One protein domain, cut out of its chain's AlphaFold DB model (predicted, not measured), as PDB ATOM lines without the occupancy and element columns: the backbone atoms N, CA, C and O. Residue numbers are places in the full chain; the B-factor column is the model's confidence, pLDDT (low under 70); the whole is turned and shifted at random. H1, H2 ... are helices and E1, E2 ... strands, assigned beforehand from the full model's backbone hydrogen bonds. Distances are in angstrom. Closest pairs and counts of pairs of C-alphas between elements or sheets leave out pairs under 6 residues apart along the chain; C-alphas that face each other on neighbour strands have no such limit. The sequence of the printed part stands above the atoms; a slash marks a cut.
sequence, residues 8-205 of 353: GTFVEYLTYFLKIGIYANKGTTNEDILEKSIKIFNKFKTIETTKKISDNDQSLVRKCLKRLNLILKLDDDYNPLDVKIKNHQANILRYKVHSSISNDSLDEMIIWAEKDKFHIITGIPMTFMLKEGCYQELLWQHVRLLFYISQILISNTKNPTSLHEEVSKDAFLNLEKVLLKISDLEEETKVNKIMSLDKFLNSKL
ATOM      1  N   GLY A   8     109.589 -19.733  64.641       78.19
ATOM      2  CA  GLY A   8     108.497 -18.763  64.767       78.19
ATOM      3  C   GLY A   8     107.991 -18.675  66.205       78.19
ATOM      4  O   GLY A   8     107.953 -17.583  66.760       78.19
ATOM      5  N   THR A   9     107.753 -19.826  66.840       77.12
ATOM      6  CA  THR A   9     107.365 -19.928  68.257       77.12
ATOM      7  C   THR A   9     108.375 -19.224  69.167       77.12
ATOM      8  O   THR A   9     108.005 -18.452  70.043       77.12
ATOM      9  N   PHE A  10     109.679 -19.432  68.943       83.25
ATOM     10  CA  PHE A  10     110.715 -18.736  69.714       83.25
ATOM     11  C   PHE A  10     110.659 -17.213  69.536       83.25
ATOM     12  O   PHE A  10     110.832 -16.480  70.507       83.25
ATOM     13  N   VAL A  11     110.440 -16.732  68.307       86.31
ATOM     14  CA  VAL A  11     110.344 -15.294  68.022       86.31
ATOM     15  C   VAL A  11     109.134 -14.678  68.721       86.31
ATOM     16  O   VAL A  11     109.293 -13.630  69.332       86.31
ATOM     17  N   GLU A  12     107.979 -15.336  68.683       81.50
ATOM     18  CA  GLU A  12     106.741 -14.884  69.331       81.50
ATOM     19  C   GLU A  12     106.896 -14.742  70.853       81.50
ATOM     20  O   GLU A  12     106.648 -13.678  71.422       81.50
ATOM     21  N   TYR A  13     107.408 -15.773  71.530       83.94
ATOM     22  CA  TYR A  13     107.645 -15.675  72.972       83.94
ATOM     23  C   TYR A  13     108.744 -14.667  73.318       83.94
ATOM     24  O   TYR A  13     108.700 -14.036  74.376       83.94
ATOM     25  N   LEU A  14     109.727 -14.473  72.431       90.38
ATOM     26  CA  LEU A  14     110.776 -13.484  72.642       90.38
ATOM     27  C   LEU A  14     110.245 -12.053  72.503       90.38
ATOM     28  O   LEU A  14     110.607 -11.192  73.305       90.38
ATOM     29  N   THR A  15     109.413 -11.774  71.497       89.12
ATOM     30  CA  THR A  15     108.808 -10.446  71.319       89.12
ATOM     31  C   THR A  15     107.883 -10.125  72.482       89.12
ATOM     32  O   THR A  15     107.930  -9.007  72.995       89.12
ATOM     33  N   TYR A  16     107.120 -11.103  72.964       86.06
ATOM     34  CA  TYR A  16     106.267 -10.935  74.132       86.06
ATOM     35  C   TYR A  16     107.067 -10.669  75.420       86.06
ATOM     36  O   TYR A  16     106.825  -9.666  76.095       86.06
ATOM     37  N   PHE A  17     108.117 -11.453  75.692       93.75
ATOM     38  CA  PHE A  17     109.056 -11.198  76.794       93.75
ATOM     39  C   PHE A  17     109.660  -9.785  76.737       93.75
ATOM     40  O   PHE A  17     109.684  -9.059  77.734       93.75
ATOM     41  N   LEU A  18     110.122  -9.363  75.554       93.75
ATOM     42  CA  LEU A  18     110.674  -8.025  75.351       93.75
ATOM     43  C   LEU A  18     109.629  -6.934  75.607       93.75
ATOM     44  O   LEU A  18     109.962  -5.915  76.206       93.75
ATOM     45  N   LYS A  19     108.374  -7.145  75.196       92.44
ATOM     46  CA  LYS A  19     107.273  -6.201  75.425       92.44
ATOM     47  C   LYS A  19     107.024  -5.981  76.917       92.44
ATOM     48  O   LYS A  19     106.997  -4.826  77.345       92.44
ATOM     49  N   ILE A  20     106.918  -7.059  77.701       92.00
ATOM     50  CA  ILE A  20     106.752  -6.973  79.162       92.00
ATOM     51  C   ILE A  20     107.964  -6.276  79.787       92.00
ATOM     52  O   ILE A  20     107.800  -5.361  80.589       92.00
ATOM     53  N   GLY A  21     109.186  -6.636  79.384       93.75
ATOM     54  CA  GLY A  21     110.397  -6.040  79.953       93.75
ATOM     55  C   GLY A  21     110.539  -4.548  79.641       93.75
ATOM     56  O   GLY A  21     110.946  -3.776  80.509       93.75
ATOM     57  N   ILE A  22     110.154  -4.112  78.436       93.81
ATOM     58  CA  ILE A  22     110.100  -2.689  78.060       93.81
ATOM     59  C   ILE A  22     109.051  -1.959  78.897       93.81
ATOM     60  O   ILE A  22     109.318  -0.862  79.384       93.81
ATOM     61  N   TYR A  23     107.876  -2.564  79.078       90.56
ATOM     62  CA  TYR A  23     106.814  -2.000  79.902       90.56
ATOM     63  C   TYR A  23     107.254  -1.826  81.358       90.56
ATOM     64  O   TYR A  23     107.135  -0.731  81.906       90.56
ATOM     65  N   ALA A  24     107.822  -2.875  81.955       91.12
ATOM     66  CA  ALA A  24     108.313  -2.877  83.330       91.12
ATOM     67  C   ALA A  24     109.430  -1.843  83.561       91.12
ATOM     68  O   ALA A  24     109.563  -1.302  84.655       91.12
ATOM     69  N   ASN A  25     110.207  -1.530  82.520       91.81
ATOM     70  CA  ASN A  25     111.312  -0.575  82.585       91.81
ATOM     71  C   ASN A  25     110.987   0.812  82.009       91.81
ATOM     72  O   ASN A  25     111.893   1.640  81.870       91.81
ATOM     73  N   LYS A  26     109.725   1.112  81.680       87.38
ATOM     74  CA  LYS A  26     109.348   2.456  81.223       87.38
ATOM     75  C   LYS A  26     109.648   3.483  82.328       87.38
ATOM     76  O   LYS A  26     109.350   3.256  83.496       87.38
ATOM     77  N   GLY A  27     110.269   4.606  81.966       83.88
ATOM     78  CA  GLY A  27     110.700   5.626  82.936       83.88
ATOM     79  C   GLY A  27     111.969   5.276  83.726       83.88
ATOM     80  O   GLY A  27     112.270   5.931  84.720       83.88
ATOM     81  N   THR A  28     112.718   4.250  83.314       88.62
ATOM     82  CA  THR A  28     114.055   3.964  83.856       88.62
ATOM     83  C   THR A  28     115.055   5.080  83.536       88.62
ATOM     84  O   THR A  28     114.966   5.724  82.496       88.62
ATOM     85  N   THR A  29     116.065   5.252  84.392       89.00
ATOM     86  CA  THR A  29     117.194   6.169  84.154       89.00
ATOM     87  C   THR A  29     118.177   5.646  83.104       89.00
ATOM     88  O   THR A  29     119.014   6.396  82.610       89.00
ATOM     89  N   ASN A  30     118.093   4.361  82.750       89.94
ATOM     90  CA  ASN A  30     118.954   3.729  81.753       89.94
ATOM     91  C   ASN A  30     118.301   3.744  80.357       89.94
ATOM     92  O   ASN A  30     117.956   2.698  79.799       89.94
ATOM     93  N   GLU A  31     118.075   4.951  79.831       90.00
ATOM     94  CA  GLU A  31     117.343   5.186  78.577       90.00
ATOM     95  C   GLU A  31     117.976   4.462  77.379       90.00
ATOM     96  O   GLU A  31     117.261   3.879  76.564       90.00
ATOM     97  N   ASP A  32     119.310   4.391  77.326       91.94
ATOM     98  CA  ASP A  32     120.052   3.709  76.260       91.94
ATOM     99  C   ASP A  32     119.699   2.220  76.149       91.94
ATOM    100  O   ASP A  32     119.611   1.665  75.047       91.94
ATOM    101  N   ILE A  33     119.536   1.537  77.287       92.44
ATOM    102  CA  ILE A  33     119.171   0.116  77.298       92.44
ATOM    103  C   ILE A  33     117.699  -0.043  76.927       92.44
ATOM    104  O   ILE A  33     117.375  -0.924  76.131       92.44
ATOM    105  N   LEU A  34     116.819   0.833  77.420       91.12
ATOM    106  CA  LEU A  34     115.403   0.823  77.051       91.12
ATOM    107  C   LEU A  34     115.212   1.024  75.537       91.12
ATOM    108  O   LEU A  34     114.461   0.283  74.901       91.12
ATOM    109  N   GLU A  35     115.932   1.970  74.933       89.00
ATOM    110  CA  GLU A  35     115.873   2.226  73.493       89.00
ATOM    111  C   GLU A  35     116.418   1.042  72.679       89.00
ATOM    112  O   GLU A  35     115.836   0.657  71.659       89.00
ATOM    113  N   LYS A  36     117.504   0.405  73.139       90.94
ATOM    114  CA  LYS A  36     118.013  -0.838  72.533       90.94
ATOM    115  C   LYS A  36     116.984  -1.964  72.609       90.94
ATOM    116  O   LYS A  36     116.788  -2.651  71.606       90.94
ATOM    117  N   SER A  37     116.302  -2.124  73.742       92.00
ATOM    118  CA  SER A  37     115.221  -3.100  73.911       92.00
ATOM    119  C   SER A  37     114.087  -2.860  72.918       92.00
ATOM    120  O   SER A  37     113.673  -3.798  72.241       92.00
ATOM    121  N   ILE A  38     113.661  -1.607  72.733       88.25
ATOM    122  CA  ILE A  38     112.645  -1.225  71.735       88.25
ATOM    123  C   ILE A  38     113.110  -1.547  70.308       88.25
ATOM    124  O   ILE A  38     112.365  -2.146  69.533       88.25
ATOM    125  N   LYS A  39     114.355  -1.207  69.951       88.38
ATOM    126  CA  LYS A  39     114.931  -1.509  68.626       88.38
ATOM    127  C   LYS A  39     114.965  -3.014  68.345       88.38
ATOM    128  O   LYS A  39     114.618  -3.445  67.245       88.38
ATOM    129  N   ILE A  40     115.364  -3.810  69.334       90.19
ATOM    130  CA  ILE A  40     115.421  -5.271  69.233       90.19
ATOM    131  C   ILE A  40     114.011  -5.862  69.140       90.19
ATOM    132  O   ILE A  40     113.772  -6.672  68.245       90.19
ATOM    133  N   PHE A  41     113.075  -5.416  69.984       92.06
ATOM    134  CA  PHE A  41     111.663  -5.794  69.897       92.06
ATOM    135  C   PHE A  41     111.130  -5.552  68.485       92.06
ATOM    136  O   PHE A  41     110.632  -6.473  67.849       92.06
ATOM    137  N   ASN A  42     111.321  -4.342  67.956       86.25
ATOM    138  CA  ASN A  42     110.853  -3.955  66.631       86.25
ATOM    139  C   ASN A  42     111.431  -4.861  65.534       86.25
ATOM    140  O   ASN A  42     110.694  -5.328  64.666       86.25
ATOM    141  N   LYS A  43     112.730  -5.184  65.607       88.31
ATOM    142  CA  LYS A  43     113.373  -6.095  64.652       88.31
ATOM    143  C   LYS A  43     112.762  -7.499  64.685       88.31
ATOM    144  O   LYS A  43     112.505  -8.059  63.621       88.31
ATOM    145  N   PHE A  44     112.540  -8.071  65.868       87.12
ATOM    146  CA  PHE A  44     111.940  -9.403  65.989       87.12
ATOM    147  C   PHE A  44     110.445  -9.404  65.666       87.12
ATOM    148  O   PHE A  44     109.979 -10.344  65.031       87.12
ATOM    149  N   LYS A  45     109.717  -8.326  65.976       86.00
ATOM    150  CA  LYS A  45     108.304  -8.185  65.612       86.00
ATOM    151  C   LYS A  45     108.111  -8.151  64.099       86.00
ATOM    152  O   LYS A  45     107.200  -8.789  63.585       86.00
ATOM    153  N   THR A  46     109.011  -7.498  63.359       81.94
ATOM    154  CA  THR A  46     109.011  -7.592  61.891       81.94
ATOM    155  C   THR A  46     109.154  -9.043  61.424       81.94
ATOM    156  O   THR A  46     108.390  -9.470  60.566       81.94
ATOM    157  N   ILE A  47     110.075  -9.819  62.009       81.38
ATOM    158  CA  ILE A  47     110.289 -11.234  61.646       81.38
ATOM    159  C   ILE A  47     109.049 -12.083  61.948       81.38
ATOM    160  O   ILE A  47     108.658 -12.909  61.129       81.38
ATOM    161  N   GLU A  48     108.431 -11.871  63.109       78.25
ATOM    162  CA  GLU A  48     107.191 -12.539  63.520       78.25
ATOM    163  C   GLU A  48     106.086 -12.341  62.467       78.25
ATOM    164  O   GLU A  48     105.413 -13.283  62.051       78.25
ATOM    165  N   THR A  49     105.951 -11.113  61.962       67.94
ATOM    166  CA  THR A  49     104.833 -10.716  61.093       67.94
ATOM    167  C   THR A  49     104.959 -11.172  59.642       67.94
ATOM    168  O   THR A  49     103.950 -11.278  58.945       67.94
ATOM    169  N   THR A  50     106.164 -11.482  59.153       65.94
ATOM    170  CA  THR A  50     106.351 -11.847  57.739       65.94
ATOM    171  C   THR A  50     105.872 -13.261  57.404       65.94
ATOM    172  O   THR A  50     105.836 -13.601  56.221       65.94
ATOM    173  N   LYS A  51     105.519 -14.103  58.396       59.47
ATOM    174  CA  LYS A  51     105.139 -15.538  58.281       59.47
ATOM    175  C   LYS A  51     106.165 -16.439  57.542       59.47
ATOM    176  O   LYS A  51     106.074 -17.660  57.602       59.47
ATOM    177  N   LYS A  52     107.172 -15.863  56.873       69.19
ATOM    178  CA  LYS A  52     108.351 -16.492  56.266       69.19
ATOM    179  C   LYS A  52     109.601 -15.765  56.755       69.19
ATOM    180  O   LYS A  52     109.792 -14.580  56.477       69.19
ATOM    181  N   ILE A  53     110.452 -16.490  57.476       73.31
ATOM    182  CA  ILE A  53     111.718 -15.975  58.002       73.31
ATOM    183  C   ILE A  53     112.766 -16.045  56.886       73.31
ATOM    184  O   ILE A  53     113.097 -17.140  56.424       73.31
ATOM    185  N   SER A  54     113.280 -14.886  56.459       78.44
ATOM    186  CA  SER A  54     114.359 -14.796  55.464       78.44
ATOM    187  C   SER A  54     115.638 -15.491  55.954       78.44
ATOM    188  O   SER A  54     115.841 -15.621  57.158       78.44
ATOM    189  N   ASP A  55     116.553 -15.886  55.062       79.31
ATOM    190  CA  ASP A  55     117.813 -16.544  55.464       79.31
ATOM    191  C   ASP A  55     118.648 -15.693  56.438       79.31
ATOM    192  O   ASP A  55     119.252 -16.202  57.389       79.31
ATOM    193  N   ASN A  56     118.649 -14.372  56.238       77.50
ATOM    194  CA  ASN A  56     119.328 -13.439  57.132       77.50
ATOM    195  C   ASN A  56     118.667 -13.409  58.521       77.50
ATOM    196  O   ASN A  56     119.352 -13.459  59.546       77.50
ATOM    197  N   ASP A  57     117.334 -13.396  58.566       83.62
ATOM    198  CA  ASP A  57     116.583 -13.425  59.819       83.62
ATOM    199  C   ASP A  57     116.693 -14.789  60.518       83.62
ATOM    200  O   ASP A  57     116.824 -14.836  61.738       83.62
ATOM    201  N   GLN A  58     116.773 -15.900  59.776       83.88
ATOM    202  CA  GLN A  58     117.032 -17.225  60.350       83.88
ATOM    203  C   GLN A  58     118.391 -17.268  61.049       83.88
ATOM    204  O   GLN A  58     118.511 -17.805  62.153       83.88
ATOM    205  N   SER A  59     119.423 -16.677  60.439       86.56
ATOM    206  CA  SER A  59     120.751 -16.559  61.049       86.56
ATOM    207  C   SER A  59     120.710 -15.740  62.342       86.56
ATOM    208  O   SER A  59     121.306 -16.138  63.348       86.56
ATOM    209  N   LEU A  60     119.974 -14.624  62.348       88.19
ATOM    210  CA  LEU A  60     119.779 -13.790  63.533       88.19
ATOM    211  C   LEU A  60     119.051 -14.545  64.655       88.19
ATOM    212  O   LEU A  60     119.560 -14.597  65.776       88.19
ATOM    213  N   VAL A  61     117.911 -15.170  64.346       88.25
ATOM    214  CA  VAL A  61     117.114 -15.966  65.294       88.25
ATOM    215  C   VAL A  61     117.961 -17.089  65.882       88.25
ATOM    216  O   VAL A  61     118.052 -17.217  67.100       88.25
ATOM    217  N   ARG A  62     118.687 -17.838  65.044       87.12
ATOM    218  CA  ARG A  62     119.555 -18.934  65.495       87.12
ATOM    219  C   ARG A  62     120.677 -18.457  66.416       87.12
ATOM    220  O   ARG A  62     121.002 -19.143  67.383       87.12
ATOM    221  N   LYS A  63     121.290 -17.302  66.131       88.31
ATOM    222  CA  LYS A  63     122.318 -16.705  67.004       88.31
ATOM    223  C   LYS A  63     121.728 -16.279  68.345       88.31
ATOM    224  O   LYS A  63     122.337 -16.551  69.374       88.31
ATOM    225  N   CYS A  64     120.558 -15.643  68.328       89.69
ATOM    226  CA  CYS A  64     119.847 -15.219  69.531       89.69
ATOM    227  C   CYS A  64     119.483 -16.417  70.414       89.69
ATOM    228  O   CYS A  64     119.797 -16.437  71.598       89.69
ATOM    229  N   LEU A  65     118.913 -17.452  69.805       90.12
ATOM    230  CA  LEU A  65     118.521 -18.688  70.464       90.12
ATOM    231  C   LEU A  65     119.714 -19.396  71.117       90.12
ATOM    232  O   LEU A  65     119.671 -19.727  72.299       90.12
ATOM    233  N   LYS A  66     120.817 -19.581  70.376       90.06
ATOM    234  CA  LYS A  66     122.042 -20.187  70.925       90.06
ATOM    235  C   LYS A  66     122.640 -19.359  72.054       90.06
ATOM    236  O   LYS A  66     123.115 -19.931  73.026       90.06
ATOM    237  N   ARG A  67     122.635 -18.030  71.918       90.38
ATOM    238  CA  ARG A  67     123.110 -17.114  72.957       90.38
ATOM    239  C   ARG A  67     122.307 -17.306  74.236       90.38
ATOM    240  O   ARG A  67     122.911 -17.578  75.262       90.38
ATOM    241  N   LEU A  68     120.980 -17.202  74.151       90.38
ATOM    242  CA  LEU A  68     120.080 -17.332  75.295       90.38
ATOM    243  C   LEU A  68     120.256 -18.681  75.996       90.38
ATOM    244  O   LEU A  68     120.342 -18.729  77.215       90.38
ATOM    245  N   ASN A  69     120.380 -19.767  75.234       92.69
ATOM    246  CA  ASN A  69     120.611 -21.089  75.805       92.69
ATOM    247  C   ASN A  69     121.965 -21.193  76.523       92.69
ATOM    248  O   ASN A  69     122.045 -21.725  77.624       92.69
ATOM    249  N   LEU A  70     123.033 -20.684  75.901       92.19
ATOM    250  CA  LEU A  70     124.394 -20.853  76.400       92.19
ATOM    251  C   LEU A  70     124.674 -20.013  77.652       92.19
ATOM    252  O   LEU A  70     125.330 -20.505  78.561       92.19
ATOM    253  N   ILE A  71     124.157 -18.779  77.725       91.12
ATOM    254  CA  ILE A  71     124.336 -17.920  78.912       91.12
ATOM    255  C   ILE A  71     123.619 -18.464  80.152       91.12
ATOM    256  O   ILE A  71     123.809 -17.910  81.222       91.12
ATOM    257  N   LEU A  72     122.779 -19.497  80.005       93.62
ATOM    258  CA  LEU A  72     122.033 -20.161  81.079       93.62
ATOM    259  C   LEU A  72     122.638 -21.528  81.455       93.62
ATOM    260  O   LEU A  72     122.005 -22.344  82.128       93.62
ATOM    261  N   LYS A  73     123.870 -21.786  81.002       94.31
ATOM    262  CA  LYS A  73     124.607 -23.030  81.209       94.31
ATOM    263  C   LYS A  73     126.005 -22.774  81.765       94.31
ATOM    264  O   LYS A  73     126.541 -21.670  81.671       94.31
ATOM    265  N   LEU A  74     126.577 -23.835  82.321       93.12
ATOM    266  CA  LEU A  74     127.864 -23.851  82.998       93.12
ATOM    267  C   LEU A  74     128.798 -24.891  82.378       93.12
ATOM    268  O   LEU A  74     128.348 -25.937  81.894       93.12
ATOM    269  N   ASP A  75     130.097 -24.607  82.415       90.81
ATOM    270  CA  ASP A  75     131.115 -25.620  82.149       90.81
ATOM    271  C   ASP A  75     131.232 -26.639  83.299       90.81
ATOM    272  O   ASP A  75     130.498 -26.596  84.292       90.81
ATOM    273  N   ASP A  76     132.137 -27.605  83.138       88.25
ATOM    274  CA  ASP A  76     132.354 -28.668  84.123       88.25
ATOM    275  C   ASP A  76     132.898 -28.136  85.463       88.25
ATOM    276  O   ASP A  76     132.683 -28.771  86.498       88.25
ATOM    277  N   ASP A  77     133.510 -26.948  85.444       89.12
ATOM    278  CA  ASP A  77     134.070 -26.230  86.590       89.12
ATOM    279  C   ASP A  77     133.083 -25.202  87.185       89.12
ATOM    280  O   ASP A  77     133.457 -24.401  88.042       89.12
ATOM    281  N   TYR A  78     131.810 -25.236  86.767       86.81
ATOM    282  CA  TYR A  78     130.743 -24.331  87.210       86.81
ATOM    283  C   TYR A  78     130.962 -22.852  86.842       86.81
ATOM    284  O   TYR A  78     130.403 -21.961  87.486       86.81
ATOM    285  N   ASN A  79     131.726 -22.573  85.785       88.69
ATOM    286  CA  ASN A  79     131.909 -21.222  85.262       88.69
ATOM    287  C   ASN A  79     130.914 -20.901  84.135       88.69
ATOM    288  O   ASN A  79     130.451 -21.800  83.421       88.69
ATOM    289  N   PRO A  80     130.603 -19.610  83.917       88.94
ATOM    290  CA  PRO A  80     129.756 -19.188  82.812       88.94
ATOM    291  C   PRO A  80     130.389 -19.445  81.445       88.94
ATOM    292  O   PRO A  80     131.583 -19.233  81.222       88.94
ATOM    293  N   LEU A  81     129.554 -19.811  80.477       90.12
ATOM    294  CA  LEU A  81     129.999 -20.083  79.116       90.12
ATOM    295  C   LEU A  81     130.039 -18.816  78.253       90.12
ATOM    296  O   LEU A  81     129.040 -18.119  78.072       90.12
ATOM    297  N   ASP A  82     131.181 -18.563  77.607       84.88
ATOM    298  CA  ASP A  82     131.295 -17.481  76.623       84.88
ATOM    299  C   ASP A  82     130.722 -17.885  75.252       84.88
ATOM    300  O   ASP A  82     131.196 -18.806  74.579       84.88
ATOM    301  N   VAL A  83     129.734 -17.113  74.800       81.62
ATOM    302  CA  VAL A  83     129.079 -17.221  73.489       81.62
ATOM    303  C   VAL A  83     130.011 -16.972  72.310       81.62
ATOM    304  O   VAL A  83     129.672 -17.348  71.192       81.62
ATOM    305  N   LYS A  84     131.181 -16.363  72.508       84.69
ATOM    306  CA  LYS A  84     132.196 -16.156  71.465       84.69
ATOM    307  C   LYS A  84     133.072 -17.391  71.242       84.69
ATOM    308  O   LYS A  84     133.674 -17.517  70.175       84.69
ATOM    309  N   ILE A  85     133.118 -18.321  72.198       89.00
ATOM    310  CA  ILE A  85     133.953 -19.521  72.109       89.00
ATOM    311  C   ILE A  85     133.241 -20.581  71.260       89.00
ATOM    312  O   ILE A  85     132.186 -21.105  71.615       89.00
ATOM    313  N   LYS A  86     133.849 -20.944  70.121       89.31
ATOM    314  CA  LYS A  86     133.284 -21.935  69.182       89.31
ATOM    315  C   LYS A  86     133.048 -23.299  69.831       89.31
ATOM    316  O   LYS A  86     132.055 -23.946  69.517       89.31
ATOM    317  N   ASN A  87     133.934 -23.715  70.738       91.06
ATOM    318  CA  ASN A  87     133.797 -24.984  71.448       91.06
ATOM    319  C   ASN A  87     132.535 -25.012  72.327       91.06
ATOM    320  O   ASN A  87     131.805 -26.000  72.308       91.06
ATOM    321  N   HIS A  88     132.233 -23.902  73.011       91.50
ATOM    322  CA  HIS A  88     131.014 -23.769  73.810       91.50
ATOM    323  C   HIS A  88     129.763 -23.857  72.928       91.50
ATOM    324  O   HIS A  88     128.826 -24.595  73.215       91.50
ATOM    325  N   GLN A  89     129.773 -23.172  71.782       88.69
ATOM    326  CA  GLN A  89     128.655 -23.227  70.836       88.69
ATOM    327  C   GLN A  89     128.444 -24.621  70.223       88.69
ATOM    328  O   GLN A  89     127.308 -24.982  69.913       88.69
ATOM    329  N   ALA A  90     129.522 -25.374  69.988       88.19
ATOM    330  CA  ALA A  90     129.468 -26.705  69.385       88.19
ATOM    331  C   ALA A  90     128.966 -27.771  70.368       88.19
ATOM    332  O   ALA A  90     128.242 -28.677  69.966       88.19
ATOM    333  N   ASN A  91     129.308 -27.636  71.651       91.62
ATOM    334  CA  ASN A  91     128.951 -28.588  72.704       91.62
ATOM    335  C   ASN A  91     127.764 -28.129  73.558       91.62
ATOM    336  O   ASN A  91     127.579 -28.626  74.662       91.62
ATOM    337  N   ILE A  92     126.945 -27.203  73.051       93.06
ATOM    338  CA  ILE A  92     125.892 -26.523  73.815       93.06
ATOM    339  C   ILE A  92     124.960 -27.475  74.586       93.06
ATOM    340  O   ILE A  92     124.533 -27.138  75.683       93.06
ATOM    341  N   LEU A  93     124.669 -28.668  74.055       92.56
ATOM    342  CA  LEU A  93     123.803 -29.665  74.700       92.56
ATOM    343  C   LEU A  93     124.477 -30.445  75.839       92.56
ATOM    344  O   LEU A  93     123.772 -31.027  76.650       92.56
ATOM    345  N   ARG A  94     125.813 -30.472  75.903       92.69
ATOM    346  CA  ARG A  94     126.573 -31.227  76.917       92.69
ATOM    347  C   ARG A  94     126.723 -30.477  78.235       92.69
ATOM    348  O   ARG A  94     126.935 -31.102  79.265       92.69
ATOM    349  N   TYR A  95     126.653 -29.153  78.184       94.94
ATOM    350  CA  TYR A  95     126.849 -28.315  79.356       94.94
ATOM    351  C   TYR A  95     125.682 -28.404  80.328       94.94
ATOM    352  O   TYR A  95     124.516 -28.488  79.921       94.94
ATOM    353  N   LYS A  96     126.015 -28.325  81.617       92.81
ATOM    354  CA  LYS A  96     125.040 -28.339  82.703       92.81
ATOM    355  C   LYS A  96     124.216 -27.059  82.675       92.81
ATOM    356  O   LYS A  96     124.729 -25.982  82.384       92.81
ATOM    357  N   VAL A  97     122.934 -27.183  82.985       94.62
ATOM    358  CA  VAL A  97     122.049 -26.029  83.168       94.62
ATOM    359  C   VAL A  97     122.332 -25.407  84.531       94.62
ATOM    360  O   VAL A  97     122.570 -26.133  85.496       94.62
ATOM    361  N   HIS A  98     122.325 -24.076  84.618       94.75
ATOM    362  CA  HIS A  98     122.425 -23.405  85.910       94.75
ATOM    363  C   HIS A  98     121.240 -23.804  86.814       94.75
ATOM    364  O   HIS A  98     120.102 -23.877  86.344       94.75
ATOM    365  N   SER A  99     121.497 -24.048  88.105       93.62
ATOM    366  CA  SER A  99     120.509 -24.577  89.064       93.62
ATOM    367  C   SER A  99     119.236 -23.745  89.132       93.62
ATOM    368  O   SER A  99     118.150 -24.313  89.206       93.62
ATOM    369  N   SER A 100     119.362 -22.420  89.029       94.50
ATOM    370  CA  SER A 100     118.224 -21.497  89.034       94.50
ATOM    371  C   SER A 100     117.136 -21.871  88.032       94.50
ATOM    372  O   SER A 100     115.961 -21.778  88.366       94.50
ATOM    373  N   ILE A 101     117.483 -22.364  86.839       95.38
ATOM    374  CA  ILE A 101     116.496 -22.745  85.819       95.38
ATOM    375  C   ILE A 101     115.668 -23.954  86.276       95.38
ATOM    376  O   ILE A 101     114.438 -23.941  86.173       95.38
ATOM    377  N   SER A 102     116.341 -24.988  86.786       88.56
ATOM    378  CA  SER A 102     115.714 -26.243  87.213       88.56
ATOM    379  C   SER A 102     114.968 -26.099  88.540       88.56
ATOM    380  O   SER A 102     113.895 -26.674  88.696       88.56
ATOM    381  N   ASN A 103     115.509 -25.303  89.463       93.50
ATOM    382  CA  ASN A 103     114.941 -25.064  90.790       93.50
ATOM    383  C   ASN A 103     113.930 -23.914  90.815       93.50
ATOM    384  O   ASN A 103     113.353 -23.653  91.863       93.50
ATOM    385  N   ASP A 104     113.735 -23.227  89.685       95.25
ATOM    386  CA  ASP A 104     112.880 -22.044  89.586       95.25
ATOM    387  C   ASP A 104     113.256 -20.939  90.593       95.25
ATOM    388  O   ASP A 104     112.409 -20.370  91.274       95.25
ATOM    389  N   SER A 105     114.557 -20.664  90.714       96.00
ATOM    390  CA  SER A 105     115.090 -19.706  91.687       96.00
ATOM    391  C   SER A 105     115.465 -18.389  91.011       96.00
ATOM    392  O   SER A 105     116.552 -18.252  90.439       96.00
ATOM    393  N   LEU A 106     114.556 -17.413  91.081       94.88
ATOM    394  CA  LEU A 106     114.796 -16.049  90.606       94.88
ATOM    395  C   LEU A 106     115.984 -15.406  91.341       94.88
ATOM    396  O   LEU A 106     116.847 -14.817  90.693       94.88
ATOM    397  N   ASP A 107     116.074 -15.572  92.660       93.25
ATOM    398  CA  ASP A 107     117.140 -14.980  93.479       93.25
ATOM    399  C   ASP A 107     118.530 -15.476  93.057       93.25
ATOM    400  O   ASP A 107     119.445 -14.677  92.841       93.25
ATOM    401  N   GLU A 108     118.687 -16.791  92.851       93.44
ATOM    402  CA  GLU A 108     119.938 -17.353  92.324       93.44
ATOM    403  C   GLU A 108     120.264 -16.790  90.935       93.44
ATOM    404  O   GLU A 108     121.429 -16.512  90.641       93.44
ATOM    405  N   MET A 109     119.253 -16.600  90.075       93.06
ATOM    406  CA  MET A 109     119.453 -16.010  88.750       93.06
ATOM    407  C   MET A 109     119.907 -14.551  88.832       93.06
ATOM    408  O   MET A 109     120.799 -14.162  88.080       93.06
ATOM    409  N   ILE A 110     119.328 -13.742  89.722       91.88
ATOM    410  CA  ILE A 110     119.717 -12.335  89.897       91.88
ATOM    411  C   ILE A 110     121.173 -12.251  90.357       91.88
ATOM    412  O   ILE A 110     121.972 -11.571  89.709       91.88
ATOM    413  N   ILE A 111     121.542 -13.005  91.399       91.12
ATOM    414  CA  ILE A 111     122.915 -13.044  91.930       91.12
ATOM    415  C   ILE A 111     123.905 -13.424  90.822       91.12
ATOM    416  O   ILE A 111     124.952 -12.792  90.648       91.12
ATOM    417  N   TRP A 112     123.564 -14.450  90.045       89.88
ATOM    418  CA  TRP A 112     124.404 -14.914  88.952       89.88
ATOM    419  C   TRP A 112     124.523 -13.872  87.828       89.88
ATOM    420  O   TRP A 112     125.623 -13.562  87.364       89.88
ATOM    421  N   ALA A 113     123.406 -13.258  87.435       89.25
ATOM    422  CA  ALA A 113     123.358 -12.230  86.404       89.25
ATOM    423  C   ALA A 113     124.129 -10.955  86.765       89.25
ATOM    424  O   ALA A 113     124.725 -10.338  85.875       89.25
ATOM    425  N   GLU A 114     124.143 -10.565  88.040       88.00
ATOM    426  CA  GLU A 114     124.918  -9.426  88.538       88.00
ATOM    427  C   GLU A 114     126.421  -9.698  88.515       88.00
ATOM    428  O   GLU A 114     127.194  -8.864  88.030       88.00
ATOM    429  N   LYS A 115     126.830 -10.879  88.994       85.38
ATOM    430  CA  LYS A 115     128.237 -11.282  89.077       85.38
ATOM    431  C   LYS A 115     128.906 -11.301  87.705       85.38
ATOM    432  O   LYS A 115     129.976 -10.719  87.526       85.38
ATOM    433  N   ASP A 116     128.256 -11.932  86.735       80.12
ATOM    434  CA  ASP A 116     128.851 -12.233  85.430       80.12
ATOM    435  C   ASP A 116     128.346 -11.314  84.301       80.12
ATOM    436  O   ASP A 116     128.767 -11.425  83.145       80.12
ATOM    437  N   LYS A 117     127.474 -10.349  84.634       80.12
ATOM    438  CA  LYS A 117     126.954  -9.306  83.731       80.12
ATOM    439  C   LYS A 117     126.369  -9.884  82.439       80.12
ATOM    440  O   LYS A 117     126.679  -9.429  81.327       80.12
ATOM    441  N   PHE A 118     125.510 -10.894  82.568       79.69
ATOM    442  CA  PHE A 118     124.900 -11.538  81.407       79.69
ATOM    443  C   PHE A 118     124.019 -10.596  80.616       79.69
ATOM    444  O   PHE A 118     123.338  -9.725  81.150       79.69
ATOM    445  N   HIS A 119     123.998 -10.837  79.312       83.00
ATOM    446  CA  HIS A 119     123.157 -10.116  78.377       83.00
ATOM    447  C   HIS A 119     122.293 -11.115  77.612       83.00
ATOM    448  O   HIS A 119     122.834 -11.854  76.776       83.00
ATOM    449  N   ILE A 120     120.980 -11.104  77.885       75.25
ATOM    450  CA  ILE A 120     119.974 -11.984  77.257       75.25
ATOM    451  C   ILE A 120     120.077 -11.886  75.737       75.25
ATOM    452  O   ILE A 120     120.246 -12.879  75.031       75.25
ATOM    453  N   ILE A 121     120.073 -10.648  75.247       78.44
ATOM    454  CA  ILE A 121     120.396 -10.284  73.872       78.44
ATOM    455  C   ILE A 121     121.540  -9.281  73.926       78.44
ATOM    456  O   ILE A 121     121.719  -8.574  74.915       78.44
ATOM    457  N   THR A 122     122.356  -9.238  72.874       76.62
ATOM    458  CA  THR A 122     123.464  -8.288  72.742       76.62
ATOM    459  C   THR A 122     123.047  -6.876  73.174       76.62
ATOM    460  O   THR A 122     122.219  -6.251  72.520       76.62
ATOM    461  N   GLY A 123     123.647  -6.375  74.258       80.94
ATOM    462  CA  GLY A 123     123.413  -5.017  74.756       80.94
ATOM    463  C   GLY A 123     122.221  -4.831  75.703       80.94
ATOM    464  O   GLY A 123     122.011  -3.700  76.128       80.94
ATOM    465  N   ILE A 124     121.490  -5.896  76.065       89.69
ATOM    466  CA  ILE A 124     120.437  -5.875  77.095       89.69
ATOM    467  C   ILE A 124     120.842  -6.796  78.260       89.69
ATOM    468  O   ILE A 124     120.804  -8.021  78.094       89.69
ATOM    469  N   PRO A 125     121.243  -6.245  79.422       91.88
ATOM    470  CA  PRO A 125     121.559  -7.029  80.612       91.88
ATOM    471  C   PRO A 125     120.357  -7.828  81.129       91.88
ATOM    472  O   PRO A 125     119.228  -7.342  81.101       91.88
ATOM    473  N   MET A 126     120.601  -9.030  81.653       91.25
ATOM    474  CA  MET A 126     119.566  -9.845  82.308       91.25
ATOM    475  C   MET A 126     118.947  -9.103  83.498       91.25
ATOM    476  O   MET A 126     117.730  -9.056  83.623       91.25
ATOM    477  N   THR A 127     119.775  -8.431  84.302       92.38
ATOM    478  CA  THR A 127     119.349  -7.634  85.465       92.38
ATOM    479  C   THR A 127     118.472  -6.438  85.102       92.38
ATOM    480  O   THR A 127     117.637  -6.027  85.896       92.38
ATOM    481  N   PHE A 128     118.617  -5.888  83.892       93.06
ATOM    482  CA  PHE A 128     117.714  -4.846  83.404       93.06
ATOM    483  C   PHE A 128     116.314  -5.411  83.148       93.06
ATOM    484  O   PHE A 128     115.320  -4.780  83.494       93.06
ATOM    485  N   MET A 129     116.224  -6.602  82.550       92.62
ATOM    486  CA  MET A 129     114.932  -7.240  82.291       92.62
ATOM    487  C   MET A 129     114.301  -7.744  83.589       92.62
ATOM    488  O   MET A 129     113.131  -7.485  83.823       92.62
ATOM    489  N   LEU A 130     115.078  -8.384  84.462       91.62
ATOM    490  CA  LEU A 130     114.625  -8.918  85.750       91.62
ATOM    491  C   LEU A 130     114.684  -7.882  86.882       91.62
ATOM    492  O   LEU A 130     114.991  -8.223  88.023       91.62
ATOM    493  N   LYS A 131     114.424  -6.611  86.570       82.44
ATOM    494  CA  LYS A 131     114.403  -5.547  87.575       82.44
ATOM    495  C   LYS A 131     113.296  -5.809  88.605       82.44
ATOM    496  O   LYS A 131     112.226  -6.296  88.247       82.44
ATOM    497  N   GLU A 132     113.555  -5.449  89.860       76.56
ATOM    498  CA  GLU A 132     112.582  -5.552  90.953       76.56
ATOM    499  C   GLU A 132     111.252  -4.869  90.604       76.56
ATOM    500  O   GLU A 132     111.220  -3.726  90.130       76.56
ATOM    501  N   GLY A 133     110.146  -5.577  90.840       83.50
ATOM    502  CA  GLY A 133     108.798  -5.077  90.590       83.50
ATOM    503  C   GLY A 133     107.764  -6.187  90.406       83.50
ATOM    504  O   GLY A 133     108.079  -7.373  90.432       83.50
ATOM    505  N   CYS A 134     106.511  -5.797  90.166       85.81
ATOM    506  CA  CYS A 134     105.378  -6.727  90.070       85.81
ATOM    507  C   CYS A 134     105.420  -7.686  88.864       85.81
ATOM    508  O   CYS A 134     104.658  -8.645  88.836       85.81
ATOM    509  N   TYR A 135     106.297  -7.456  87.881       91.50
ATOM    510  CA  TYR A 135     106.456  -8.325  86.703       91.50
ATOM    511  C   TYR A 135     107.713  -9.196  86.754       91.50
ATOM    512  O   TYR A 135     107.976  -9.931  85.805       91.50
ATOM    513  N   GLN A 136     108.515  -9.096  87.815       94.12
ATOM    514  CA  GLN A 136     109.828  -9.735  87.880       94.12
ATOM    515  C   GLN A 136     109.729 -11.263  87.793       94.12
ATOM    516  O   GLN A 136     110.423 -11.880  86.986       94.12
ATOM    517  N   GLU A 137     108.809 -11.855  88.557       95.12
ATOM    518  CA  GLU A 137     108.561 -13.297  88.548       95.12
ATOM    519  C   GLU A 137     108.019 -13.770  87.190       95.12
ATOM    520  O   GLU A 137     108.489 -14.764  86.641       95.12
ATOM    521  N   LEU A 138     107.100 -13.012  86.580       92.38
ATOM    522  CA  LEU A 138     106.578 -13.304  85.240       92.38
ATOM    523  C   LEU A 138     107.690 -13.274  84.178       92.38
ATOM    524  O   LEU A 138     107.818 -14.188  83.363       92.38
ATOM    525  N   LEU A 139     108.532 -12.239  84.200       95.69
ATOM    526  CA  LEU A 139     109.673 -12.107  83.293       95.69
ATOM    527  C   LEU A 139     110.673 -13.248  83.476       95.69
ATOM    528  O   LEU A 139     111.229 -13.738  82.491       95.69
ATOM    529  N   TRP A 140     110.866 -13.709  84.709       96.19
ATOM    530  CA  TRP A 140     111.687 -14.873  85.001       96.19
ATOM    531  C   TRP A 140     111.115 -16.163  84.408       96.19
ATOM    532  O   TRP A 140     111.842 -16.900  83.734       96.19
ATOM    533  N   GLN A 141     109.808 -16.397  84.537       93.75
ATOM    534  CA  GLN A 141     109.178 -17.549  83.891       93.75
ATOM    535  C   GLN A 141     109.320 -17.501  82.364       93.75
ATOM    536  O   GLN A 141     109.621 -18.520  81.740       93.75
ATOM    537  N   HIS A 142     109.237 -16.321  81.744       93.75
ATOM    538  CA  HIS A 142     109.523 -16.180  80.314       93.75
ATOM    539  C   HIS A 142     110.984 -16.471  79.940       93.75
ATOM    540  O   HIS A 142     111.231 -17.041  78.875       93.75
ATOM    541  N   VAL A 143     111.964 -16.147  80.792       95.44
ATOM    542  CA  VAL A 143     113.367 -16.551  80.573       95.44
ATOM    543  C   VAL A 143     113.488 -18.077  80.554       95.44
ATOM    544  O   VAL A 143     114.110 -18.629  79.641       95.44
ATOM    545  N   ARG A 144     112.851 -18.769  81.509       95.50
ATOM    546  CA  ARG A 144     112.815 -20.242  81.557       95.50
ATOM    547  C   ARG A 144     112.110 -20.829  80.333       95.50
ATOM    548  O   ARG A 144     112.622 -21.766  79.724       95.50
ATOM    549  N   LEU A 145     110.993 -20.239  79.909       89.75
ATOM    550  CA  LEU A 145     110.266 -20.653  78.708       89.75
ATOM    551  C   LEU A 145     111.149 -20.568  77.457       89.75
ATOM    552  O   LEU A 145     111.289 -21.543  76.718       89.75
ATOM    553  N   LEU A 146     111.795 -19.417  77.246       93.00
ATOM    554  CA  LEU A 146     112.709 -19.205  76.123       93.00
ATOM    555  C   LEU A 146     113.888 -20.182  76.162       93.00
ATOM    556  O   LEU A 146     114.324 -20.664  75.112       93.00
ATOM    557  N   PHE A 147     114.380 -20.515  77.356       94.81
ATOM    558  CA  PHE A 147     115.410 -21.529  77.528       94.81
ATOM    559  C   PHE A 147     114.930 -22.912  77.071       94.81
ATOM    560  O   PHE A 147     115.595 -23.528  76.235       94.81
ATOM    561  N   TYR A 148     113.776 -23.396  77.528       88.69
ATOM    562  CA  TYR A 148     113.280 -24.721  77.137       88.69
ATOM    563  C   TYR A 148     112.918 -24.803  75.650       88.69
ATOM    564  O   TYR A 148     113.308 -25.760  74.980       88.69
ATOM    565  N   ILE A 149     112.303 -23.758  75.085       85.62
ATOM    566  CA  ILE A 149     112.087 -23.654  73.632       85.62
ATOM    567  C   ILE A 149     113.425 -23.745  72.887       85.62
ATOM    568  O   ILE A 149     113.550 -24.485  71.909       85.62
ATOM    569  N   SER A 150     114.454 -23.034  73.360       91.69
ATOM    570  CA  SER A 150     115.776 -23.077  72.734       91.69
ATOM    571  C   SER A 150     116.424 -24.464  72.813       91.69
ATOM    572  O   SER A 150     117.034 -24.887  71.833       91.69
ATOM    573  N   GLN A 151     116.259 -25.197  73.922       89.94
ATOM    574  CA  GLN A 151     116.755 -26.570  74.066       89.94
ATOM    575  C   GLN A 151     116.113 -27.495  73.032       89.94
ATOM    576  O   GLN A 151     116.824 -28.194  72.315       89.94
ATOM    577  N   ILE A 152     114.786 -27.441  72.894       85.19
ATOM    578  CA  ILE A 152     114.036 -28.268  71.938       85.19
ATOM    579  C   ILE A 152     114.495 -27.976  70.506       85.19
ATOM    580  O   ILE A 152     114.800 -28.892  69.742       85.19
ATOM    581  N   LEU A 153     114.625 -26.696  70.152       86.75
ATOM    582  CA  LEU A 153     115.050 -26.273  68.816       86.75
ATOM    583  C   LEU A 153     116.517 -26.607  68.508       86.75
ATOM    584  O   LEU A 153     116.841 -26.897  67.359       86.75
ATOM    585  N   ILE A 154     117.411 -26.580  69.501       90.12
ATOM    586  CA  ILE A 154     118.810 -27.004  69.327       90.12
ATOM    587  C   ILE A 154     118.902 -28.525  69.189       90.12
ATOM    588  O   ILE A 154     119.676 -29.008  68.361       90.12
ATOM    589  N   SER A 155     118.126 -29.268  69.980       88.50
ATOM    590  CA  SER A 155     118.086 -30.731  69.944       88.50
ATOM    591  C   SER A 155     117.460 -31.277  68.659       88.50
ATOM    592  O   SER A 155     117.750 -32.402  68.254       88.50
ATOM    593  N   ASN A 156     116.643 -30.471  67.981       84.31
ATOM    594  CA  ASN A 156     116.047 -30.796  66.695       84.31
ATOM    595  C   ASN A 156     117.096 -30.779  65.569       84.31
ATOM    596  O   ASN A 156     117.363 -29.759  64.927       84.31
ATOM    597  N   THR A 157     117.709 -31.935  65.327       83.25
ATOM    598  CA  THR A 157     118.704 -32.127  64.269       83.25
ATOM    599  C   THR A 157     118.291 -33.258  63.335       83.25
ATOM    600  O   THR A 157     117.471 -34.101  63.682       83.25
ATOM    601  N   LYS A 158     118.877 -33.296  62.129       83.00
ATOM    602  CA  LYS A 158     118.592 -34.352  61.142       83.00
ATOM    603  C   LYS A 158     118.969 -35.756  61.637       83.00
ATOM    604  O   LYS A 158     118.337 -36.715  61.220       83.00
ATOM    605  N   ASN A 159     119.986 -35.850  62.497       85.12
ATOM    606  CA  ASN A 159     120.525 -37.100  63.034       85.12
ATOM    607  C   ASN A 159     120.617 -36.982  64.568       85.12
ATOM    608  O   ASN A 159     121.708 -36.718  65.084       85.12
ATOM    609  N   PRO A 160     119.491 -37.093  65.297       84.56
ATOM    610  CA  PRO A 160     119.490 -36.960  66.748       84.56
ATOM    611  C   PRO A 160     120.298 -38.090  67.399       84.56
ATOM    612  O   PRO A 160     120.292 -39.231  66.942       84.56
ATOM    613  N   THR A 161     121.014 -37.759  68.473       92.75
ATOM    614  CA  THR A 161     121.629 -38.752  69.370       92.75
ATOM    615  C   THR A 161     120.764 -38.928  70.618       92.75
ATOM    616  O   THR A 161     119.888 -38.101  70.869       92.75
ATOM    617  N   SER A 162     121.059 -39.928  71.455       92.44
ATOM    618  CA  SER A 162     120.369 -40.124  72.742       92.44
ATOM    619  C   SER A 162     120.342 -38.858  73.608       92.44
ATOM    620  O   SER A 162     119.306 -38.521  74.168       92.44
ATOM    621  N   LEU A 163     121.443 -38.099  73.639       92.56
ATOM    622  CA  LEU A 163     121.518 -36.816  74.346       92.56
ATOM    623  C   LEU A 163     120.514 -35.784  73.803       92.56
ATOM    624  O   LEU A 163     119.941 -35.021  74.573       92.56
ATOM    625  N   HIS A 164     120.295 -35.741  72.485       91.50
ATOM    626  CA  HIS A 164     119.334 -34.806  71.889       91.50
ATOM    627  C   HIS A 164     117.905 -35.155  72.320       91.50
ATOM    628  O   HIS A 164     117.130 -34.264  72.666       91.50
ATOM    629  N   GLU A 165     117.569 -36.446  72.319       88.19
ATOM    630  CA  GLU A 165     116.257 -36.946  72.735       88.19
ATOM    631  C   GLU A 165     116.007 -36.707  74.227       88.19
ATOM    632  O   GLU A 165     114.941 -36.213  74.592       88.19
ATOM    633  N   GLU A 166     117.001 -36.980  75.077       91.69
ATOM    634  CA  GLU A 166     116.938 -36.751  76.523       91.69
ATOM    635  C   GLU A 166     116.710 -35.272  76.850       91.69
ATOM    636  O   GLU A 166     115.746 -34.937  77.539       91.69
ATOM    637  N   VAL A 167     117.532 -34.378  76.287       90.25
ATOM    638  CA  VAL A 167     117.405 -32.930  76.515       90.25
ATOM    639  C   VAL A 167     116.075 -32.396  75.986       90.25
ATOM    640  O   VAL A 167     115.452 -31.554  76.627       90.25
ATOM    641  N   SER A 168     115.622 -32.872  74.822       83.25
ATOM    642  CA  SER A 168     114.330 -32.465  74.261       83.25
ATOM    643  C   SER A 168     113.175 -32.898  75.168       83.25
ATOM    644  O   SER A 168     112.313 -32.087  75.499       83.25
ATOM    645  N   LYS A 169     113.186 -34.153  75.632       81.56
ATOM    646  CA  LYS A 169     112.157 -34.703  76.523       81.56
ATOM    647  C   LYS A 169     112.101 -33.968  77.862       81.56
ATOM    648  O   LYS A 169     111.008 -33.620  78.304       81.56
ATOM    649  N   ASP A 170     113.250 -33.714  78.487       86.31
ATOM    650  CA  ASP A 170     113.326 -32.927  79.724       86.31
ATOM    651  C   ASP A 170     112.795 -31.499  79.518       86.31
ATOM    652  O   ASP A 170     111.988 -31.004  80.306       86.31
ATOM    653  N   ALA A 171     113.161 -30.852  78.408       83.12
ATOM    654  CA  ALA A 171     112.677 -29.514  78.095       83.12
ATOM    655  C   ALA A 171     111.153 -29.466  77.885       83.12
ATOM    656  O   ALA A 171     110.512 -28.550  78.395       83.12
ATOM    657  N   PHE A 172     110.555 -30.453  77.205       77.69
ATOM    658  CA  PHE A 172     109.095 -30.539  77.052       77.69
ATOM    659  C   PHE A 172     108.372 -30.674  78.398       77.69
ATOM    660  O   PHE A 172     107.383 -29.978  78.622       77.69
ATOM    661  N   LEU A 173     108.882 -31.514  79.309       76.94
ATOM    662  CA  LEU A 173     108.281 -31.710  80.637       76.94
ATOM    663  C   LEU A 173     108.292 -30.434  81.483       76.94
ATOM    664  O   LEU A 173     107.375 -30.193  82.267       76.94
ATOM    665  N   ASN A 174     109.340 -29.622  81.356       81.00
ATOM    666  CA  ASN A 174     109.434 -28.369  82.094       81.00
ATOM    667  C   ASN A 174     108.655 -27.226  81.423       81.00
ATOM    668  O   ASN A 174     108.154 -26.350  82.123       81.00
ATOM    669  N   LEU A 175     108.505 -27.249  80.096       76.44
ATOM    670  CA  LEU A 175     107.771 -26.229  79.345       76.44
ATOM    671  C   LEU A 175     106.294 -26.155  79.760       76.44
ATOM    672  O   LEU A 175     105.784 -25.059  79.956       76.44
ATOM    673  N   GLU A 176     105.639 -27.297  79.972       70.38
ATOM    674  CA  GLU A 176     104.252 -27.349  80.465       70.38
ATOM    675  C   GLU A 176     104.104 -26.670  81.836       70.38
ATOM    676  O   GLU A 176     103.247 -25.808  82.020       70.38
ATOM    677  N   LYS A 177     105.002 -26.982  82.780       76.50
ATOM    678  CA  LYS A 177     105.001 -26.381  84.125       76.50
ATOM    679  C   LYS A 177     105.201 -24.867  84.078       76.50
ATOM    680  O   LYS A 177     104.547 -24.135  84.813       76.50
ATOM    681  N   VAL A 178     106.115 -24.406  83.223       76.06
ATOM    682  CA  VAL A 178     106.396 -22.976  83.050       76.06
ATOM    683  C   VAL A 178     105.200 -22.254  82.430       76.06
ATOM    684  O   VAL A 178     104.857 -21.174  82.894       76.06
ATOM    685  N   LEU A 179     104.541 -22.840  81.426       72.94
ATOM    686  CA  LEU A 179     103.368 -22.235  80.788       72.94
ATOM    687  C   LEU A 179     102.188 -22.082  81.754       72.94
ATOM    688  O   LEU A 179     101.557 -21.028  81.752       72.94
ATOM    689  N   LEU A 180     101.933 -23.077  82.612       72.62
ATOM    690  CA  LEU A 180     100.908 -22.970  83.658       72.62
ATOM    691  C   LEU A 180     101.213 -21.808  84.614       72.62
ATOM    692  O   LEU A 180     100.369 -20.942  84.817       72.62
ATOM    693  N   LYS A 181     102.455 -21.720  85.110       79.69
ATOM    694  CA  LYS A 181     102.865 -20.630  86.008       79.69
ATOM    695  C   LYS A 181     102.801 -19.253  85.335       79.69
ATOM    696  O   LYS A 181     102.448 -18.277  85.988       79.69
ATOM    697  N   ILE A 182     103.134 -19.155  84.044       77.31
ATOM    698  CA  ILE A 182     102.963 -17.916  83.264       77.31
ATOM    699  C   ILE A 182     101.488 -17.531  83.211       77.31
ATOM    700  O   ILE A 182     101.173 -16.382  83.499       77.31
ATOM    701  N   SER A 183     100.600 -18.476  82.892       65.19
ATOM    702  CA  SER A 183      99.157 -18.227  82.822       65.19
ATOM    703  C   SER A 183      98.616 -17.661  84.138       65.19
ATOM    704  O   SER A 183      97.947 -16.629  84.126       65.19
ATOM    705  N   ASP A 184      98.968 -18.282  85.269       71.56
ATOM    706  CA  ASP A 184      98.550 -17.828  86.602       71.56
ATOM    707  C   ASP A 184      99.045 -16.398  86.896       71.56
ATOM    708  O   ASP A 184      98.284 -15.529  87.327       71.56
ATOM    709  N   LEU A 185     100.322 -16.118  86.608       76.12
ATOM    710  CA  LEU A 185     100.928 -14.800  86.824       76.12
ATOM    711  C   LEU A 185     100.355 -13.728  85.886       76.12
ATOM    712  O   LEU A 185     100.230 -12.564  86.271       76.12
ATOM    713  N   GLU A 186     100.014 -14.075  84.647       74.19
ATOM    714  CA  GLU A 186      99.376 -13.155  83.704       74.19
ATOM    715  C   GLU A 186      97.966 -12.766  84.145       74.19
ATOM    716  O   GLU A 186      97.588 -11.596  84.007       74.19
ATOM    717  N   GLU A 187      97.209 -13.716  84.700       69.69
ATOM    718  CA  GLU A 187      95.891 -13.466  85.280       69.69
ATOM    719  C   GLU A 187      95.994 -12.576  86.528       69.69
ATOM    720  O   GLU A 187      95.294 -11.562  86.625       69.69
ATOM    721  N   GLU A 188      96.923 -12.892  87.437       78.00
ATOM    722  CA  GLU A 188      97.166 -12.124  88.663       78.00
ATOM    723  C   GLU A 188      97.577 -10.677  88.352       78.00
ATOM    724  O   GLU A 188      97.010  -9.713  88.876       78.00
ATOM    725  N   THR A 189      98.548 -10.509  87.453       76.12
ATOM    726  CA  THR A 189      99.107  -9.193  87.117       76.12
ATOM    727  C   THR A 189      98.252  -8.410  86.124       76.12
ATOM    728  O   THR A 189      98.447  -7.199  85.969       76.12
ATOM    729  N   LYS A 190      97.328  -9.077  85.419       74.56
ATOM    730  CA  LYS A 190      96.521  -8.519  84.319       74.56
ATOM    731  C   LYS A 190      97.384  -7.832  83.256       74.56
ATOM    732  O   LYS A 190      96.949  -6.862  82.623       74.56
ATOM    733  N   VAL A 191      98.615  -8.314  83.062       73.88
ATOM    734  CA  VAL A 191      99.647  -7.646  82.252       73.88
ATOM    735  C   VAL A 191      99.175  -7.396  80.820       73.88
ATOM    736  O   VAL A 191      99.405  -6.316  80.281       73.88
ATOM    737  N   ASN A 192      98.425  -8.333  80.236       62.22
ATOM    738  CA  ASN A 192      97.899  -8.225  78.878       62.22
ATOM    739  C   ASN A 192      96.949  -7.034  78.710       62.22
ATOM    740  O   ASN A 192      97.121  -6.231  77.791       62.22
ATOM    741  N   LYS A 193      96.011  -6.866  79.650       58.47
ATOM    742  CA  LYS A 193      95.073  -5.733  79.672       58.47
ATOM    743  C   LYS A 193      95.790  -4.406  79.919       58.47
ATOM    744  O   LYS A 193      95.442  -3.382  79.346       58.47
ATOM    745  N   ILE A 194      96.794  -4.405  80.791       64.06
ATOM    746  CA  ILE A 194      97.543  -3.188  81.116       64.06
ATOM    747  C   ILE A 194      98.398  -2.745  79.922       64.06
ATOM    748  O   ILE A 194      98.406  -1.568  79.563       64.06
ATOM    749  N   MET A 195      99.101  -3.681  79.282       75.31
ATOM    750  CA  MET A 195      99.964  -3.388  78.141       75.31
ATOM    751  C   MET A 195      99.185  -2.970  76.888       75.31
ATOM    752  O   MET A 195      99.731  -2.206  76.095       75.31
ATOM    753  N   SER A 196      97.952  -3.449  76.673       59.69
ATOM    754  CA  SER A 196      97.130  -3.015  75.528       59.69
ATOM    755  C   SER A 196      96.736  -1.536  75.637       59.69
ATOM    756  O   SER A 196      96.785  -0.796  74.650       59.69
ATOM    757  N   LEU A 197      96.441  -1.076  76.855       53.81
ATOM    758  CA  LEU A 197      96.022   0.297  77.144       53.81
ATOM    759  C   LEU A 197      97.200   1.277  77.324       53.81
ATOM    760  O   LEU A 197      96.992   2.492  77.399       53.81
ATOM    761  N   ASP A 198      98.447   0.794  77.382       68.19
ATOM    762  CA  ASP A 198      99.606   1.638  77.681       68.19
ATOM    763  C   ASP A 198     100.029   2.533  76.501       68.19
ATOM    764  O   ASP A 198     100.518   2.082  75.463       68.19
ATOM    765  N   LYS A 199      99.905   3.852  76.692       60.66
ATOM    766  CA  LYS A 199     100.241   4.865  75.677       60.66
ATOM    767  C   LYS A 199     101.715   4.849  75.262       60.66
ATOM    768  O   LYS A 199     102.014   5.100  74.096       60.66
ATOM    769  N   PHE A 200     102.635   4.567  76.187       73.62
ATOM    770  CA  PHE A 200     104.066   4.562  75.886       73.62
ATOM    771  C   PHE A 200     104.402   3.419  74.929       73.62
ATOM    772  O   PHE A 200     104.934   3.682  73.847       73.62
ATOM    773  N   LEU A 201     104.013   2.185  75.265       67.69
ATOM    774  CA  LEU A 201     104.180   1.028  74.382       67.69
ATOM    775  C   LEU A 201     103.530   1.286  73.029       67.69
ATOM    776  O   LEU A 201     104.156   1.080  71.991       67.69
ATOM    777  N   ASN A 202     102.306   1.811  73.051       63.56
ATOM    778  CA  ASN A 202     101.530   2.071  71.850       63.56
ATOM    779  C   ASN A 202     102.179   3.090  70.900       63.56
ATOM    780  O   ASN A 202     101.937   3.023  69.699       63.56
ATOM    781  N   SER A 203     103.008   3.996  71.425       63.97
ATOM    782  CA  SER A 203     103.734   5.004  70.641       63.97
ATOM    783  C   SER A 203     105.143   4.579  70.205       63.97
ATOM    784  O   SER A 203     105.675   5.126  69.240       63.97
ATOM    785  N   LYS A 204     105.783   3.651  70.928       70.50
ATOM    786  CA  LYS A 204     107.206   3.300  70.744       70.50
ATOM    787  C   LYS A 204     107.427   1.960  70.062       70.50
ATOM    788  O   LYS A 204     108.448   1.774  69.395       70.50
ATOM    789  N   LEU A 205     106.518   1.020  70.271       78.56
ATOM    790  CA  LEU A 205     106.630  -0.315  69.718       78.56
ATOM    791  C   LEU A 205     105.976  -0.353  68.343       78.56
ATOM    792  O   LEU A 205     104.918   0.238  68.138       78.56
TER     793      LEU A 205
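AT A GLANCE: This is residues 8 to 205 of the 353 residues of an uncharacterized protein of viral metagenome (UniProt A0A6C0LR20). Two helical hairpins stand side by side, H1 next to H8, and make a layer of four helices in the order H2, H1, H8, H9, each running opposite to the next. H3 meets H8 steeply with its residues 65 to 69 alone, on one side of this layer, and the short helices H4, H5, H6 and H7 with the single strand E1 gather on that same side, while H10 and H11 fold back from the far end of the long H9 toward the last part of H1. The printed part has 198 residues with eleven named helices and one named strand, in the order H1 to H6, E1, H7 to H11, and its class is mostly helix. It is compact, with a radius of gyration of the C-alphas of 16.4 A, and spans 49 by 38 by 31 A.

IN THESE COORDINATES: H1, residues 8 to 24, begins with C-alpha 8 at (108.497, -18.763, 64.767) and is 24.4 A long from first to last C-alpha. H2 is residues 31 to 49, 26.7 A, and H3 is residues 55 to 70, 22.4 A. H4, residues 86 to 90, and H5, residues 99 to 103, have five residues each. H6, residues 106 to 116, is 15.5 A long; E1, residues 119 to 121, and H7, residues 126 to 129, follow. H8, residues 136 to 155, runs 28.8 A. H9, residues 162 to 189, is the longest helix at 40.2 A, from C-alpha 162 at (120.369, -40.124, 72.742). H10 is residues 191 to 197, and H11, residues 199 to 204, ends with C-alpha 204 at (107.206, 3.300, 70.744).

HOW THE PARTS SIT: H1 is the hub, touching five helices. H1 and H2 form a helical hairpin and touch, opposite ways at a shallow tilt of 29 degrees; their closest C-alphas, Thr 15 and Phe 41, are 5.6 A apart. H1 touches H8 at a shallow tilt of 19 degrees, opposite ways, closest at the C-alphas of Phe 17 and His 142, 6.1 A. H8 and H9 form the other helical hairpin and touch at 24 degrees, a shallow tilt, with the C-alphas of Ser 155 and His 164 closest at 4.7 A. H1 only just touches H7, H10 and H11, with 3 pairs of C-alphas within 8 A each; the closest C-alphas are Gly 21 and Met 129 at 5.2 A, Tyr 23 and Met 195 at 7.2 A, and Tyr 23 and Leu 201 at 6.8 A. H3 touches H8 with its residues 65 to 69 alone, at a steep tilt of 66 degrees, the C-alphas of Asn 69 and Phe 147 being closest at 5.5 A. H3 only just touches H4, with 3 pairs of C-alphas within 8 A, the closest being Lys 66 and Gln 89 at 7.3 A. H6 touches H7, closest at the C-alphas of Ala 113 and Met 126, 6.1 A. H5 and H6 touch only at the corner by their link, closest at the C-alphas of Ser 100 and Glu 108, 5.6 A. E1 pairs with no named strand; its residues 119 to 121 pair antiparallel with residues 124 to 125. Every O i to N i+4 pair is within hydrogen-bond range in H1 to H6, H8 and H11, against 23 of 24 in H9 and 2 of 3 in H10; H7 is too short for such a pair.

THE WHOLE: The C-alphas farthest apart, Ser 162 and Lys 199, are 49.4 A from each other. The printed part has no cut. The link from H3 to H4, residues 71 to 85, is long. Residues 157 to 162, of which 162 belongs to H9, stand free. The mean pLDDT of the printed part is 85.2; 16 residues are under 70, among them 49 to 52 and 196 to 199, and H10 has a mean of 64.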